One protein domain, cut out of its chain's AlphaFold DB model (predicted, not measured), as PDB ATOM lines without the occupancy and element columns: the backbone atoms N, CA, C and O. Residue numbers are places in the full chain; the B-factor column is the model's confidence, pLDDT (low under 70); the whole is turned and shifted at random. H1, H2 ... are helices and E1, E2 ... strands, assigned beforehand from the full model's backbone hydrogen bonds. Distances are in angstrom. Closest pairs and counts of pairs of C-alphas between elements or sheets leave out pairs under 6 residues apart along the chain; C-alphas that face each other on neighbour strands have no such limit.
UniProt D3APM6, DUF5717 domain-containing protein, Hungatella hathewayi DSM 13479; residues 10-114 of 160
ATOM      1  N   LEU A  10     138.799 173.838 166.028       89.94
ATOM      2  CA  LEU A  10     137.544 173.827 165.271       89.94
ATOM      3  C   LEU A  10     136.421 174.550 166.020       89.94
ATOM      4  O   LEU A  10     135.742 175.382 165.422       89.94
ATOM      5  N   GLU A  11     136.267 174.287 167.318       88.94
ATOM      6  CA  GLU A  11     135.285 174.959 168.183       88.94
ATOM      7  C   GLU A  11     135.531 176.471 168.263       88.94
ATOM      8  O   GLU A  11     134.587 177.257 168.274       88.94
ATOM      9  N   ALA A  12     136.796 176.896 168.244       89.62
ATOM     10  CA  ALA A  12     137.173 178.306 168.197       89.62
ATOM     11  C   ALA A  12     137.036 178.945 166.796       89.62
ATOM     12  O   ALA A  12     137.349 180.124 166.629       89.62
ATOM     13  N   GLY A  13     136.621 178.189 165.772       86.88
ATOM     14  CA  GLY A  13     136.529 178.660 164.386       86.88
ATOM     15  C   GLY A  13     137.885 178.868 163.693       86.88
ATOM     16  O   GLY A  13     137.941 179.443 162.602       86.88
ATOM     17  N   LEU A  14     138.977 178.388 164.296       92.19
ATOM     18  CA  LEU A  14     140.352 178.517 163.813       92.19
ATOM     19  C   LEU A  14     140.658 177.444 162.763       92.19
ATOM     20  O   LEU A  14     141.309 176.435 163.040       92.19
ATOM     21  N   VAL A  15     140.164 177.665 161.546       92.06
ATOM     22  CA  VAL A  15     140.294 176.729 160.422       92.06
ATOM     23  C   VAL A  15     141.368 177.202 159.449       92.06
ATOM     24  O   VAL A  15     141.319 178.329 158.963       92.06
ATOM     25  N   PHE A  16     142.305 176.313 159.122       92.38
ATOM     26  CA  PHE A  16     143.439 176.602 158.241       92.38
ATOM     27  C   PHE A  16     143.546 175.567 157.110       92.38
ATOM     28  O   PHE A  16     143.171 174.412 157.321       92.38
ATOM     29  N   PRO A  17     144.152 175.907 155.952       91.31
ATOM     30  CA  PRO A  17     144.317 174.979 154.830       91.31
ATOM     31  C   PRO A  17     144.993 173.649 155.197       91.31
ATOM     32  O   PRO A  17     144.625 172.603 154.667       91.31
ATOM     33  N   TYR A  18     145.940 173.649 156.145       88.69
ATOM     34  CA  TYR A  18     146.642 172.425 156.556       88.69
ATOM     35  C   TYR A  18     145.721 171.371 157.194       88.69
ATOM     36  O   TYR A  18     146.107 170.204 157.292       88.69
ATOM     37  N   PHE A  19     144.501 171.741 157.604       89.69
ATOM     38  CA  PHE A  19     143.511 170.800 158.133       89.69
ATOM     39  C   PHE A  19     143.160 169.738 157.089       89.69
ATOM     40  O   PHE A  19     143.017 168.569 157.441       89.69
ATOM     41  N   LYS A  20     143.159 170.097 155.797       87.56
ATOM     42  CA  LYS A  20     142.988 169.132 154.703       87.56
ATOM     43  C   LYS A  20     144.085 168.070 154.692       87.56
ATOM     44  O   LYS A  20     143.821 166.894 154.474       87.56
ATOM     45  N   THR A  21     145.329 168.449 154.984       87.38
ATOM     46  CA  THR A  21     146.440 167.491 155.104       87.38
ATOM     47  C   THR A  21     146.319 166.637 156.369       87.38
ATOM     48  O   THR A  21     146.654 165.450 156.345       87.38
ATOM     49  N   LEU A  22     145.813 167.215 157.464       86.25
ATOM     50  CA  LEU A  22     145.559 166.498 158.719       86.25
ATOM     51  C   LEU A  22     144.414 165.486 158.630       86.25
ATOM     52  O   LEU A  22     144.388 164.561 159.445       86.25
ATOM     53  N   ALA A  23     143.530 165.604 157.635       85.81
ATOM     54  CA  ALA A  23     142.429 164.669 157.400       85.81
ATOM     55  C   ALA A  23     142.887 163.204 157.270       85.81
ATOM     56  O   ALA A  23     142.142 162.287 157.598       85.81
ATOM     57  N   LYS A  24     144.153 162.972 156.892       85.00
ATOM     58  CA  LYS A  24     144.776 161.635 156.852       85.00
ATOM     59  C   LYS A  24     144.933 160.978 158.230       85.00
ATOM     60  O   LYS A  24     145.115 159.769 158.313       85.00
ATOM     61  N   TYR A  25     144.913 161.765 159.306       86.44
ATOM     62  CA  TYR A  25     145.213 161.314 160.670       86.44
ATOM     63  C   TYR A  25     144.052 161.530 161.647       86.44
ATOM     64  O   TYR A  25     143.935 160.820 162.652       86.44
ATOM     65  N   VAL A  26     143.212 162.532 161.389       86.25
ATOM     66  CA  VAL A  26     142.082 162.912 162.241       86.25
ATOM     67  C   VAL A  26     140.859 163.144 161.355       86.25
ATOM     68  O   VAL A  26     141.001 163.838 160.352       86.25
ATOM     69  N   PRO A  27     139.671 162.619 161.717       84.00
ATOM     70  CA  PRO A  27     138.442 162.920 160.989       84.00
ATOM     71  C   PRO A  27     138.213 164.431 160.921       84.00
ATOM     72  O   PRO A  27     138.157 165.087 161.963       84.00
ATOM     73  N   MET A  28     138.121 164.971 159.707       87.12
ATOM     74  CA  MET A  28     137.829 166.382 159.467       87.12
ATOM     75  C   MET A  28     136.369 166.552 159.041       87.12
ATOM     76  O   MET A  28     135.873 165.715 158.288       87.12
ATOM     77  N   PRO A  29     135.688 167.628 159.479       86.69
ATOM     78  CA  PRO A  29     134.381 167.991 158.945       86.69
ATOM     79  C   PRO A  29     134.423 168.138 157.423       86.69
ATOM     80  O   PRO A  29     135.302 168.813 156.886       86.69
ATOM     81  N   GLU A  30     133.444 167.551 156.741       80.88
ATOM     82  CA  GLU A  30     133.327 167.585 155.279       80.88
ATOM     83  C   GLU A  30     133.267 169.025 154.736       80.88
ATOM     84  O   GLU A  30     133.987 169.368 153.803       80.88
ATOM     85  N   ASP A  31     132.565 169.921 155.437       83.44
ATOM     86  CA  ASP A  31     132.492 171.357 155.125       83.44
ATOM     87  C   ASP A  31     133.867 172.055 155.013       83.44
ATOM     88  O   ASP A  31     134.025 173.035 154.281       83.44
ATOM     89  N   ILE A  32     134.876 171.559 155.736       87.81
ATOM     90  CA  ILE A  32     136.259 172.059 155.667       87.81
ATOM     91  C   ILE A  32     136.990 171.462 154.467       87.81
ATOM     92  O   ILE A  32     137.789 172.151 153.832       87.81
ATOM     93  N   MET A  33     136.732 170.192 154.161       85.56
ATOM     94  CA  MET A  33     137.368 169.491 153.047       85.56
ATOM     95  C   MET A  33     136.926 170.068 151.700       85.56
ATOM     96  O   MET A  33     137.770 170.290 150.828       85.56
ATOM     97  N   ASP A  34     135.643 170.409 151.588       83.56
ATOM     98  CA  ASP A  34     135.016 170.874 150.348       83.56
ATOM     99  C   ASP A  34     135.324 172.331 149.990       83.56
ATOM    100  O   ASP A  34     135.127 172.761 148.855       83.56
ATOM    101  N   LYS A  35     135.822 173.124 150.944       88.50
ATOM    102  CA  LYS A  35     136.135 174.536 150.700       88.50
ATOM    103  C   LYS A  35     137.567 174.700 150.226       88.50
ATOM    104  O   LYS A  35     138.510 174.266 150.886       88.50
ATOM    105  N   ALA A  36     137.756 175.390 149.109       89.81
ATOM    106  CA  ALA A  36     139.047 175.957 148.753       89.81
ATOM    107  C   ALA A  36     139.455 176.983 149.819       89.81
ATOM    108  O   ALA A  36     138.619 177.737 150.336       89.81
ATOM    109  N   MET A  37     140.740 176.993 150.177       92.56
ATOM    110  CA  MET A  37     141.257 177.897 151.198       92.56
ATOM    111  C   MET A  37     142.512 178.613 150.729       92.56
ATOM    112  O   MET A  37     143.472 177.982 150.294       92.56
ATOM    113  N   ILE A  38     142.525 179.930 150.904       94.06
ATOM    114  CA  ILE A  38     143.713 180.762 150.719       94.06
ATOM    115  C   ILE A  38     144.174 181.214 152.092       94.06
ATOM    116  O   ILE A  38     143.372 181.725 152.870       94.06
ATOM    117  N   GLN A  39     145.466 181.057 152.369       95.19
ATOM    118  CA  GLN A  39     146.109 181.613 153.553       95.19
ATOM    119  C   GLN A  39     147.098 182.702 153.149       95.19
ATOM    120  O   GLN A  39     147.932 182.522 152.251       95.19
ATOM    121  N   TYR A  40     147.013 183.821 153.854       96.50
ATOM    122  CA  TYR A  40     147.903 184.957 153.716       96.50
ATOM    123  C   TYR A  40     148.459 185.365 155.081       96.50
ATOM    124  O   TYR A  40     147.741 185.334 156.081       96.50
ATOM    125  N   HIS A  41     149.746 185.710 155.118       96.31
ATOM    126  CA  HIS A  41     150.428 186.154 156.329       96.31
ATOM    127  C   HIS A  41     150.821 187.615 156.187       96.31
ATOM    128  O   HIS A  41     151.401 187.986 155.172       96.31
ATOM    129  N   SER A  42     150.545 188.406 157.216       95.56
ATOM    130  CA  SER A  42     150.926 189.812 157.297       95.56
ATOM    131  C   SER A  42     151.011 190.261 158.761       95.56
ATOM    132  O   SER A  42     150.906 189.443 159.681       95.56
ATOM    133  N   ASP A  43     151.208 191.555 159.001       93.94
ATOM    134  CA  ASP A  43     151.116 192.132 160.335       93.94
ATOM    135  C   ASP A  43     149.714 191.930 160.939       93.94
ATOM    136  O   ASP A  43     148.683 191.912 160.257       93.94
ATOM    137  N   ARG A  44     149.657 191.799 162.268       91.38
ATOM    138  CA  ARG A  44     148.399 191.597 163.008       91.38
ATOM    139  C   ARG A  44     147.388 192.730 162.806       91.38
ATOM    140  O   ARG A  44     146.187 192.485 162.923       91.38
ATOM    141  N   ASN A  45     147.867 193.939 162.537       90.31
ATOM    142  CA  ASN A  45     147.079 195.151 162.351       90.31
ATOM    143  C   ASN A  45     147.001 195.573 160.880       90.31
ATOM    144  O   ASN A  45     146.383 196.600 160.595       90.31
ATOM    145  N   ALA A  46     147.574 194.790 159.956       93.31
ATOM    146  CA  ALA A  46     147.501 195.074 158.532       93.31
ATOM    147  C   ALA A  46     146.041 195.221 158.087       93.31
ATOM    148  O   ALA A  46     145.165 194.419 158.452       93.31
ATOM    149  N   ARG A  47     145.783 196.275 157.310       94.12
ATOM    150  CA  ARG A  47     144.521 196.452 156.593       94.12
ATOM    151  C   ARG A  47     144.681 195.762 155.253       94.12
ATOM    152  O   ARG A  47     145.562 196.136 154.488       94.12
ATOM    153  N   ILE A  48     143.852 194.751 155.035       96.00
ATOM    154  CA  ILE A  48     143.880 193.914 153.844       96.00
ATOM    155  C   ILE A  48     142.686 194.285 152.977       96.00
ATOM    156  O   ILE A  48     141.570 194.370 153.493       96.00
ATOM    157  N   ASP A  49     142.937 194.479 151.692       97.12
ATOM    158  CA  ASP A  49     141.923 194.476 150.649       97.12
ATOM    159  C   ASP A  49     142.069 193.170 149.866       97.12
ATOM    160  O   ASP A  49     143.178 192.786 149.474       97.12
ATOM    161  N   PHE A  50     140.969 192.432 149.752       97.81
ATOM    162  CA  PHE A  50     140.932 191.123 149.113       97.81
ATOM    163  C   PHE A  50     139.934 191.182 147.969       97.81
ATOM    164  O   PHE A  50     138.724 191.253 148.185       97.81
ATOM    165  N   GLU A  51     140.460 191.145 146.755       98.12
ATOM    166  CA  GLU A  51     139.670 191.120 145.536       98.12
ATOM    167  C   GLU A  51     139.667 189.706 144.966       98.12
ATOM    168  O   GLU A  51     140.675 188.992 145.016       98.12
ATOM    169  N   VAL A  52     138.540 189.296 144.404       97.81
ATOM    170  CA  VAL A  52     138.347 187.951 143.873       97.81
ATOM    171  C   VAL A  52     137.467 187.979 142.633       97.81
ATOM    172  O   VAL A  52     136.649 188.880 142.485       97.81
ATOM    173  N   ARG A  53     137.651 186.992 141.756       97.50
ATOM    174  CA  ARG A  53     136.677 186.607 140.730       97.50
ATOM    175  C   ARG A  53     136.667 185.093 140.528       97.50
ATOM    176  O   ARG A  53     137.699 184.442 140.720       97.50
ATOM    177  N   ILE A  54     135.534 184.536 140.130       96.62
ATOM    178  CA  ILE A  54     135.322 183.113 139.860       96.62
ATOM    179  C   ILE A  54     135.080 182.919 138.367       96.62
ATOM    180  O   ILE A  54     134.043 183.286 137.825       96.62
ATOM    181  N   LEU A  55     136.045 182.304 137.695       95.75
ATOM    182  CA  LEU A  55     135.924 181.938 136.291       95.75
ATOM    183  C   LEU A  55     135.168 180.609 136.145       95.75
ATOM    184  O   LEU A  55     135.375 179.718 136.973       95.75
ATOM    185  N   PRO A  56     134.375 180.437 135.071       93.81
ATOM    186  CA  PRO A  56     134.191 181.374 133.952       93.81
ATOM    187  C   PRO A  56     133.086 182.426 134.156       93.81
ATOM    188  O   PRO A  56     132.880 183.242 133.262       93.81
ATOM    189  N   ASP A  57     132.374 182.400 135.281       92.88
ATOM    190  CA  ASP A  57     131.129 183.158 135.463       92.88
ATOM    191  C   ASP A  57     131.337 184.665 135.695       92.88
ATOM    192  O   ASP A  57     130.455 185.466 135.381       92.88
ATOM    193  N   GLU A  58     132.499 185.070 136.215       96.69
ATOM    194  CA  GLU A  58     132.819 186.458 136.557       96.69
ATOM    195  C   GLU A  58     133.978 187.012 135.711       96.69
ATOM    196  O   GLU A  58     135.083 186.464 135.684       96.69
ATOM    197  N   GLU A  59     133.754 188.150 135.048       95.12
ATOM    198  CA  GLU A  59     134.786 188.831 134.250       95.12
ATOM    199  C   GLU A  59     135.632 189.807 135.089       95.12
ATOM    200  O   GLU A  59     136.856 189.888 134.922       95.12
ATOM    201  N   GLU A  60     134.998 190.534 136.012       97.69
ATOM    202  CA  GLU A  60     135.612 191.591 136.822       97.69
ATOM    203  C   GLU A  60     135.873 191.128 138.260       97.69
ATOM    204  O   GLU A  60     135.150 190.300 138.801       97.69
ATOM    205  N   TYR A  61     136.925 191.675 138.876       97.94
ATOM    206  CA  TYR A  61     137.218 191.448 140.290       97.94
ATOM    207  C   TYR A  61     136.265 192.254 141.175       97.94
ATOM    208  O   TYR A  61     135.988 193.422 140.894       97.94
ATOM    209  N   HIS A  62     135.849 191.669 142.295       97.69
ATOM    210  CA  HIS A  62     135.112 192.357 143.352       97.69
ATOM    211  C   HIS A  62     135.750 192.134 144.722       97.69
ATOM    212  O   HIS A  62     136.395 191.117 144.981       97.69
ATOM    213  N   CYS A  63     135.559 193.094 145.625       96.38
ATOM    214  CA  CYS A  63     136.053 192.989 146.992       96.38
ATOM    215  C   CYS A  63     135.212 191.991 147.799       96.38
ATOM    216  O   CYS A  63     133.981 192.061 147.814       96.38
ATOM    217  N   GLU A  64     135.872 191.119 148.556       96.81
ATOM    218  CA  GLU A  64     135.238 190.310 149.593       96.81
ATOM    219  C   GLU A  64     136.034 190.350 150.896       96.81
ATOM    220  O   GLU A  64     137.259 190.425 150.901       96.81
ATOM    221  N   ASP A  65     135.354 190.172 152.030       93.75
ATOM    222  CA  ASP A  65     136.040 190.078 153.318       93.75
ATOM    223  C   ASP A  65     136.944 188.839 153.394       93.75
ATOM    224  O   ASP A  65     136.540 187.717 153.051       93.75
ATOM    225  N   ILE A  66     138.152 189.025 153.928       93.56
ATOM    226  CA  ILE A  66     139.054 187.939 154.315       93.56
ATOM    227  C   ILE A  66     139.131 187.829 155.841       93.56
ATOM    228  O   ILE A  66     139.436 188.784 156.557       93.56
ATOM    229  N   GLY A  67     138.846 186.635 156.363       90.56
ATOM    230  CA  GLY A  67     138.766 186.408 157.800       90.56
ATOM    231  C   GLY A  67     140.142 186.427 158.459       90.56
ATOM    232  O   GLY A  67     140.998 185.593 158.151       90.56
ATOM    233  N   ARG A  68     140.354 187.326 159.425       91.38
ATOM    234  CA  ARG A  68     141.534 187.292 160.300       91.38
ATOM    235  C   ARG A  68     141.388 186.138 161.295       91.38
ATOM    236  O   ARG A  68     140.787 186.292 162.352       91.38
ATOM    237  N   THR A  69     141.917 184.977 160.926       90.06
ATOM    238  CA  THR A  69     141.723 183.722 161.666       90.06
ATOM    239  C   THR A  69     142.601 183.678 162.909       90.06
ATOM    240  O   THR A  69     142.134 183.347 163.988       90.06
ATOM    241  N   TYR A  70     143.870 184.059 162.791       89.19
ATOM    242  CA  TYR A  70     144.787 184.156 163.928       89.19
ATOM    243  C   TYR A  70     145.739 185.333 163.721       89.19
ATOM    244  O   TYR A  70     145.778 185.890 162.634       89.19
ATOM    245  N   GLN A  71     146.475 185.763 164.745       88.69
ATOM    246  CA  GLN A  71     147.327 186.961 164.697       88.69
ATOM    247  C   GLN A  71     148.205 187.016 163.431       88.69
ATOM    248  O   GLN A  71     149.157 186.251 163.311       88.69
ATOM    249  N   GLY A  72     147.888 187.928 162.504       92.44
ATOM    250  CA  GLY A  72     148.616 188.075 161.236       92.44
ATOM    251  C   GLY A  72     148.361 186.970 160.200       92.44
ATOM    252  O   GLY A  72     149.027 186.941 159.175       92.44
ATOM    253  N   ILE A  73     147.410 186.063 160.439       95.25
ATOM    254  CA  ILE A  73     146.999 184.987 159.531       95.25
ATOM    255  C   ILE A  73     145.568 185.238 159.063       95.25
ATOM    256  O   ILE A  73     144.608 185.174 159.839       95.25
ATOM    257  N   PHE A  74     145.436 185.470 157.768       95.75
ATOM    258  CA  PHE A  74     144.176 185.721 157.090       95.75
ATOM    259  C   PHE A  74     143.822 184.501 156.248       95.75
ATOM    260  O   PHE A  74     144.662 184.005 155.495       95.75
ATOM    261  N   VAL A  75     142.599 183.995 156.399       95.38
ATOM    262  CA  VAL A  75     142.116 182.827 155.662       95.38
ATOM    263  C   VAL A  75     140.812 183.172 154.960       95.38
ATOM    264  O   VAL A  75     139.835 183.577 155.594       95.38
ATOM    265  N   LYS A  76     140.789 182.973 153.642       95.12
ATOM    266  CA  LYS A  76     139.558 182.972 152.851       95.12
ATOM    267  C   LYS A  76     139.142 181.528 152.615       95.12
ATOM    268  O   LYS A  76     139.970 180.722 152.202       95.12
ATOM    269  N   LYS A  77     137.873 181.216 152.873       92.75
ATOM    270  CA  LYS A  77     137.249 179.920 152.579       92.75
ATOM    271  C   LYS A  77     136.181 180.153 151.518       92.75
ATOM    272  O   LYS A  77     135.337 181.027 151.718       92.75
ATOM    273  N   LYS A  78     136.201 179.392 150.428       92.12
ATOM    274  CA  LYS A  78     135.218 179.501 149.344       92.12
ATOM    275  C   LYS A  78     134.854 178.105 148.848       92.12
ATOM    276  O   LYS A  78     135.724 177.244 148.756       92.12
ATOM    277  N   VAL A  79     133.576 177.870 148.586       90.69
ATOM    278  CA  VAL A  79     133.140 176.673 147.858       90.69
ATOM    279  C   VAL A  79     133.405 176.938 146.383       90.69
ATOM    280  O   VAL A  79     133.041 178.012 145.914       90.69
ATOM    281  N   LEU A  80     134.049 175.992 145.702       90.75
ATOM    282  CA  LEU A  80     134.253 176.019 144.256       90.75
ATOM    283  C   LEU A  80     133.735 174.709 143.669       90.75
ATOM    284  O   LEU A  80     134.063 173.634 144.180       90.75
ATOM    285  N   PHE A  81     132.939 174.808 142.618       89.25
ATOM    286  CA  PHE A  81     132.444 173.684 141.839       89.25
ATOM    287  C   PHE A  81     133.476 173.231 140.800       89.25
ATOM    288  O   PHE A  81     134.510 173.863 140.570       89.25
ATOM    289  N   GLU A  82     133.233 172.070 140.201       85.38
ATOM    290  CA  GLU A  82     134.130 171.525 139.186       85.38
ATOM    291  C   GLU A  82     134.176 172.427 137.943       85.38
ATOM    292  O   GLU A  82     133.147 172.827 137.406       85.38
ATOM    293  N   GLY A  83     135.392 172.757 137.495       86.69
ATOM    294  CA  GLY A  83     135.626 173.712 136.408       86.69
ATOM    295  C   GLY A  83     135.746 175.171 136.857       86.69
ATOM    296  O   GLY A  83     136.261 175.979 136.086       86.69
ATOM    297  N   GLU A  84     135.366 175.502 138.097       92.81
ATOM    298  CA  GLU A  84     135.533 176.853 138.630       92.81
ATOM    299  C   GLU A  84     136.975 177.122 139.074       92.81
ATOM    300  O   GLU A  84     137.643 176.289 139.707       92.81
ATOM    301  N   ILE A  85     137.446 178.332 138.774       94.50
ATOM    302  CA  ILE A  85     138.748 178.835 139.214       94.50
ATOM    303  C   ILE A  85     138.535 180.172 139.906       94.50
ATOM    304  O   ILE A  85     138.090 181.136 139.291       94.50
ATOM    305  N   MET A  86     138.914 180.244 141.177       96.19
ATOM    306  CA  MET A  86     138.932 181.490 141.925       96.19
ATOM    307  C   MET A  86     140.289 182.163 141.759       96.19
ATOM    308  O   MET A  86     141.295 181.685 142.290       96.19
ATOM    309  N   GLU A  87     140.318 183.286 141.057       97.69
ATOM    310  CA  GLU A  87     141.474 184.175 141.016       97.69
ATOM    311  C   GLU A  87     141.348 185.239 142.100       97.69
ATOM    312  O   GLU A  87     140.255 185.734 142.368       97.69
ATOM    313  N   TYR A  88     142.458 185.595 142.739       97.94
ATOM    314  CA  TYR A  88     142.452 186.532 143.853       97.94
ATOM    315  C   TYR A  88     143.639 187.485 143.824       97.94
ATOM    316  O   TYR A  88     144.731 187.140 143.360       97.94
ATOM    317  N   ARG A  89     143.432 188.664 144.410       98.31
ATOM    318  CA  ARG A  89     144.446 189.684 144.670       98.31
ATOM    319  C   ARG A  89     144.352 190.138 146.118       98.31
ATOM    320  O   ARG A  89     143.270 190.273 146.677       98.31
ATOM    321  N   ILE A  90     145.509 190.329 146.733       98.19
ATOM    322  CA  ILE A  90     145.653 190.755 148.120       98.19
ATOM    323  C   ILE A  90     146.519 191.999 148.132       98.19
ATOM    324  O   ILE A  90     147.706 191.939 147.789       98.19
ATOM    325  N   SER A  91     145.926 193.099 148.571       97.94
ATOM    326  CA  SER A  91     146.593 194.384 148.725       97.94
ATOM    327  C   SER A  91     146.635 194.786 150.194       97.94
ATOM    328  O   SER A  91     145.732 194.479 150.973       97.94
ATOM    329  N   GLU A  92     147.694 195.485 150.584       97.31
ATOM    330  CA  GLU A  92     147.852 196.043 151.927       97.31
ATOM    331  C   GLU A  92     147.902 197.561 151.883       97.31
ATOM    332  O   GLU A  92     148.450 198.139 150.946       97.31
ATOM    333  N   LEU A  93     147.342 198.208 152.906       96.69
ATOM    334  CA  LEU A  93     147.438 199.657 153.046       96.69
ATOM    335  C   LEU A  93     148.792 200.039 153.660       96.69
ATOM    336  O   LEU A  93     148.993 199.879 154.865       96.69
ATOM    337  N   GLU A  94     149.678 200.609 152.849       95.50
ATOM    338  CA  GLU A  94     150.989 201.127 153.250       95.50
ATOM    339  C   GLU A  94     151.072 202.620 152.928       95.50
ATOM    340  O   GLU A  94     150.755 203.037 151.818       95.50
ATOM    341  N   ASP A  95     151.436 203.446 153.912       93.75
ATOM    342  CA  ASP A  95     151.559 204.907 153.760       93.75
ATOM    343  C   ASP A  95     150.340 205.586 153.090       93.75
ATOM    344  O   ASP A  95     150.449 206.597 152.398       93.75
ATOM    345  N   GLY A  96     149.143 205.028 153.315       93.75
ATOM    346  CA  GLY A  96     147.881 205.526 152.759       93.75
ATOM    347  C   GLY A  96     147.569 205.067 151.329       93.75
ATOM    348  O   GLY A  96     146.553 205.495 150.784       93.75
ATOM    349  N   GLN A  97     148.384 204.194 150.734       96.00
ATOM    350  CA  GLN A  97     148.167 203.613 149.409       96.00
ATOM    351  C   GLN A  97     147.981 202.097 149.488       96.00
ATOM    352  O   GLN A  97     148.605 201.419 150.302       96.00
ATOM    353  N   TRP A  98     147.110 201.561 148.635       96.38
ATOM    354  CA  TRP A  98     146.940 200.119 148.492       96.38
ATOM    355  C   TRP A  98     148.044 199.557 147.603       96.38
ATOM    356  O   TRP A  98     148.163 199.930 146.435       96.38
ATOM    357  N   VAL A  99     148.853 198.664 148.166       97.69
ATOM    358  CA  VAL A  99     149.976 198.021 147.484       97.69
ATOM    359  C   VAL A  99     149.659 196.544 147.311       97.69
ATOM    360  O   VAL A  99     149.483 195.834 148.301       97.69
ATOM    361  N   LEU A 100     149.623 196.069 146.064       97.75
ATOM    362  CA  LEU A 100     149.439 194.651 145.753       97.75
ATOM    363  C   LEU A 100     150.607 193.837 146.329       97.75
ATOM    364  O   LEU A 100     151.769 194.067 145.987       97.75
ATOM    365  N   LYS A 101     150.299 192.874 147.198       97.75
ATOM    366  CA  LYS A 101     151.288 191.998 147.844       97.75
ATOM    367  C   LYS A 101     151.292 190.594 147.278       97.75
ATOM    368  O   LYS A 101     152.342 189.955 147.230       97.75
ATOM    369  N   LYS A 102     150.123 190.091 146.887       97.12
ATOM    370  CA  LYS A 102     149.981 188.729 146.381       97.12
ATOM    371  C   LYS A 102     148.823 188.637 145.407       97.12
ATOM    372  O   LYS A 102     147.766 189.200 145.646       97.12
ATOM    373  N   GLU A 103     149.007 187.841 144.370       97.50
ATOM    374  CA  GLU A 103     147.936 187.379 143.500       97.50
ATOM    375  C   GLU A 103     148.115 185.887 143.218       97.50
ATOM    376  O   GLU A 103     149.191 185.320 143.441       97.50
ATOM    377  N   GLY A 104     147.049 185.230 142.784       96.81
ATOM    378  CA  GLY A 104     147.101 183.829 142.399       96.81
ATOM    379  C   GLY A 104     145.728 183.273 142.072       96.81
ATOM    380  O   GLY A 104     144.741 184.000 142.012       96.81
ATOM    381  N   SER A 105     145.672 181.958 141.895       95.75
ATOM    382  CA  SER A 105     144.429 181.241 141.653       95.75
ATOM    383  C   SER A 105     144.357 179.955 142.465       95.75
ATOM    384  O   SER A 105     145.374 179.402 142.895       95.75
ATOM    385  N   VAL A 106     143.135 179.505 142.721       92.88
ATOM    386  CA  VAL A 106     142.837 178.210 143.330       92.88
ATOM    387  C   VAL A 106     141.602 177.624 142.656       92.88
ATOM    388  O   VAL A 106     140.634 178.333 142.391       92.88
ATOM    389  N   SER A 107     141.650 176.336 142.350       88.88
ATOM    390  CA  SER A 107     140.541 175.584 141.765       88.88
ATOM    391  C   SER A 107     139.914 174.657 142.804       88.88
ATOM    392  O   SER A 107     140.398 174.536 143.932       88.88
ATOM    393  N   CYS A 108     138.842 173.970 142.420       74.44
ATOM    394  CA  CYS A 108     138.277 172.902 143.232       74.44
ATOM    395  C   CYS A 108     139.328 171.801 143.520       74.44
ATOM    396  O   CYS A 108     139.900 171.213 142.605       74.44
ATOM    397  N   ASP A 109     139.566 171.512 144.804       62.47
ATOM    398  CA  ASP A 109     140.486 170.462 145.283       62.47
ATOM    399  C   ASP A 109     139.823 169.071 145.360       62.47
ATOM    400  O   ASP A 109     140.453 168.129 145.858       62.47
ATOM    401  N   ALA A 110     138.564 168.926 144.917       53.12
ATOM    402  CA  ALA A 110     137.714 167.751 145.169       53.12
ATOM    403  C   ALA A 110     138.352 166.406 144.769       53.12
ATOM    404  O   ALA A 110     138.024 165.367 145.332       53.12
ATOM    405  N   VAL A 111     139.332 166.424 143.864       44.69
ATOM    406  CA  VAL A 111     140.054 165.232 143.391       44.69
ATOM    407  C   VAL A 111     141.054 164.678 144.428       44.69
ATOM    408  O   VAL A 111     141.462 163.522 144.348       44.69
ATOM    409  N   SER A 112     141.468 165.466 145.426       41.41
ATOM    410  CA  SER A 112     142.557 165.096 146.351       41.41
ATOM    411  C   SER A 112     142.107 164.465 147.679       41.41
ATOM    412  O   SER A 112     142.943 163.935 148.422       41.41
ATOM    413  N   ALA A 113     140.801 164.425 147.953       41.66
ATOM    414  CA  ALA A 113     140.223 163.607 149.018       41.66
ATOM    415  C   ALA A 113     139.911 162.209 148.464       41.66
ATOM    416  O   ALA A 113     138.774 161.866 148.162       41.66
ATOM    417  N   ALA A 114     140.963 161.407 148.283       34.28
ATOM    418  CA  ALA A 114     140.901 160.012 147.851       34.28
ATOM    419  C   ALA A 114     140.200 159.109 148.888       34.28
ATOM    420  O   ALA A 114     140.835 158.298 149.565       34.28
TER     421      ALA A 114
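AT A GLANCE: This is residues 10 to 114 of the 160 residues of the protein "DUF5717 domain-containing protein" of Hungatella hathewayi DSM 13479 (UniProt D3APM6). What shape do these atoms make? A flat sandwich: the long, twisted sheet E2-E5-E6 faces the smaller sheet E1-E4-E3, both antiparallel, with two short helices, H1 and H2, together near one end of the smaller sheet. What is printed? 105 residues, mostly strand, with two named helices and six strands in the order H1 H2 E1 E2 E3 E4 E5 E6. It is compact, with a radius of gyration of the C-alphas of 14.6 A and spans of 45 by 33 by 17 A.

IN THESE COORDINATES: Where is the larger sheet? E2 is residues 48 to 55, 22.7 A long; E5 is 85 to 94, 29.0 A; E6 is 97 to 107, 30.0 A, ending at C-alpha 107 (140.541, 175.584, 141.765). Where is the rest? E1 is residues 35 to 41, E4 73 to 79 and E3 67 to 70. H1 is residues 18 to 22, from C-alpha 18 (146.642, 172.425, 156.556), and H2 30 to 33.

HOW THE PARTS SIT: How do the strands pair? Inner strand E5 is antiparallel to E2, N 51 to O 89 2.9 A, and forms a hairpin with E6, N 90 to O 102 2.7 A. Inner strand E4 is antiparallel to E1, N 38 to O 76 3.0 A, and forms a hairpin with E3, N 73 to O 70 2.7 A. How do the sheets face each other? Their facing parts are 10.3 A centre to centre, with strands at 32 degrees; the closest C-alphas of E1 and E6, Ala 36 and Val 106, are 7.0 A apart. And the helices? H1 and H2 only just touch, with 3 pairs of C-alphas within 8 A, the closest Lys 20 and Met 33 at 5.9 A. Each only grazes the sheet E1-E4-E3. H1 has every O i to N i+4 pair within hydrogen-bond range; H2 is too short for one.

THE WHOLE: How far does it reach? The farthest C-alphas, Asp 95 and Ala 114, are 46.5 A apart, and the printed part has no cut. Which link is long? E2 to E3, 11 residues. Where is confidence low? Residues 109 to 114 are under 70.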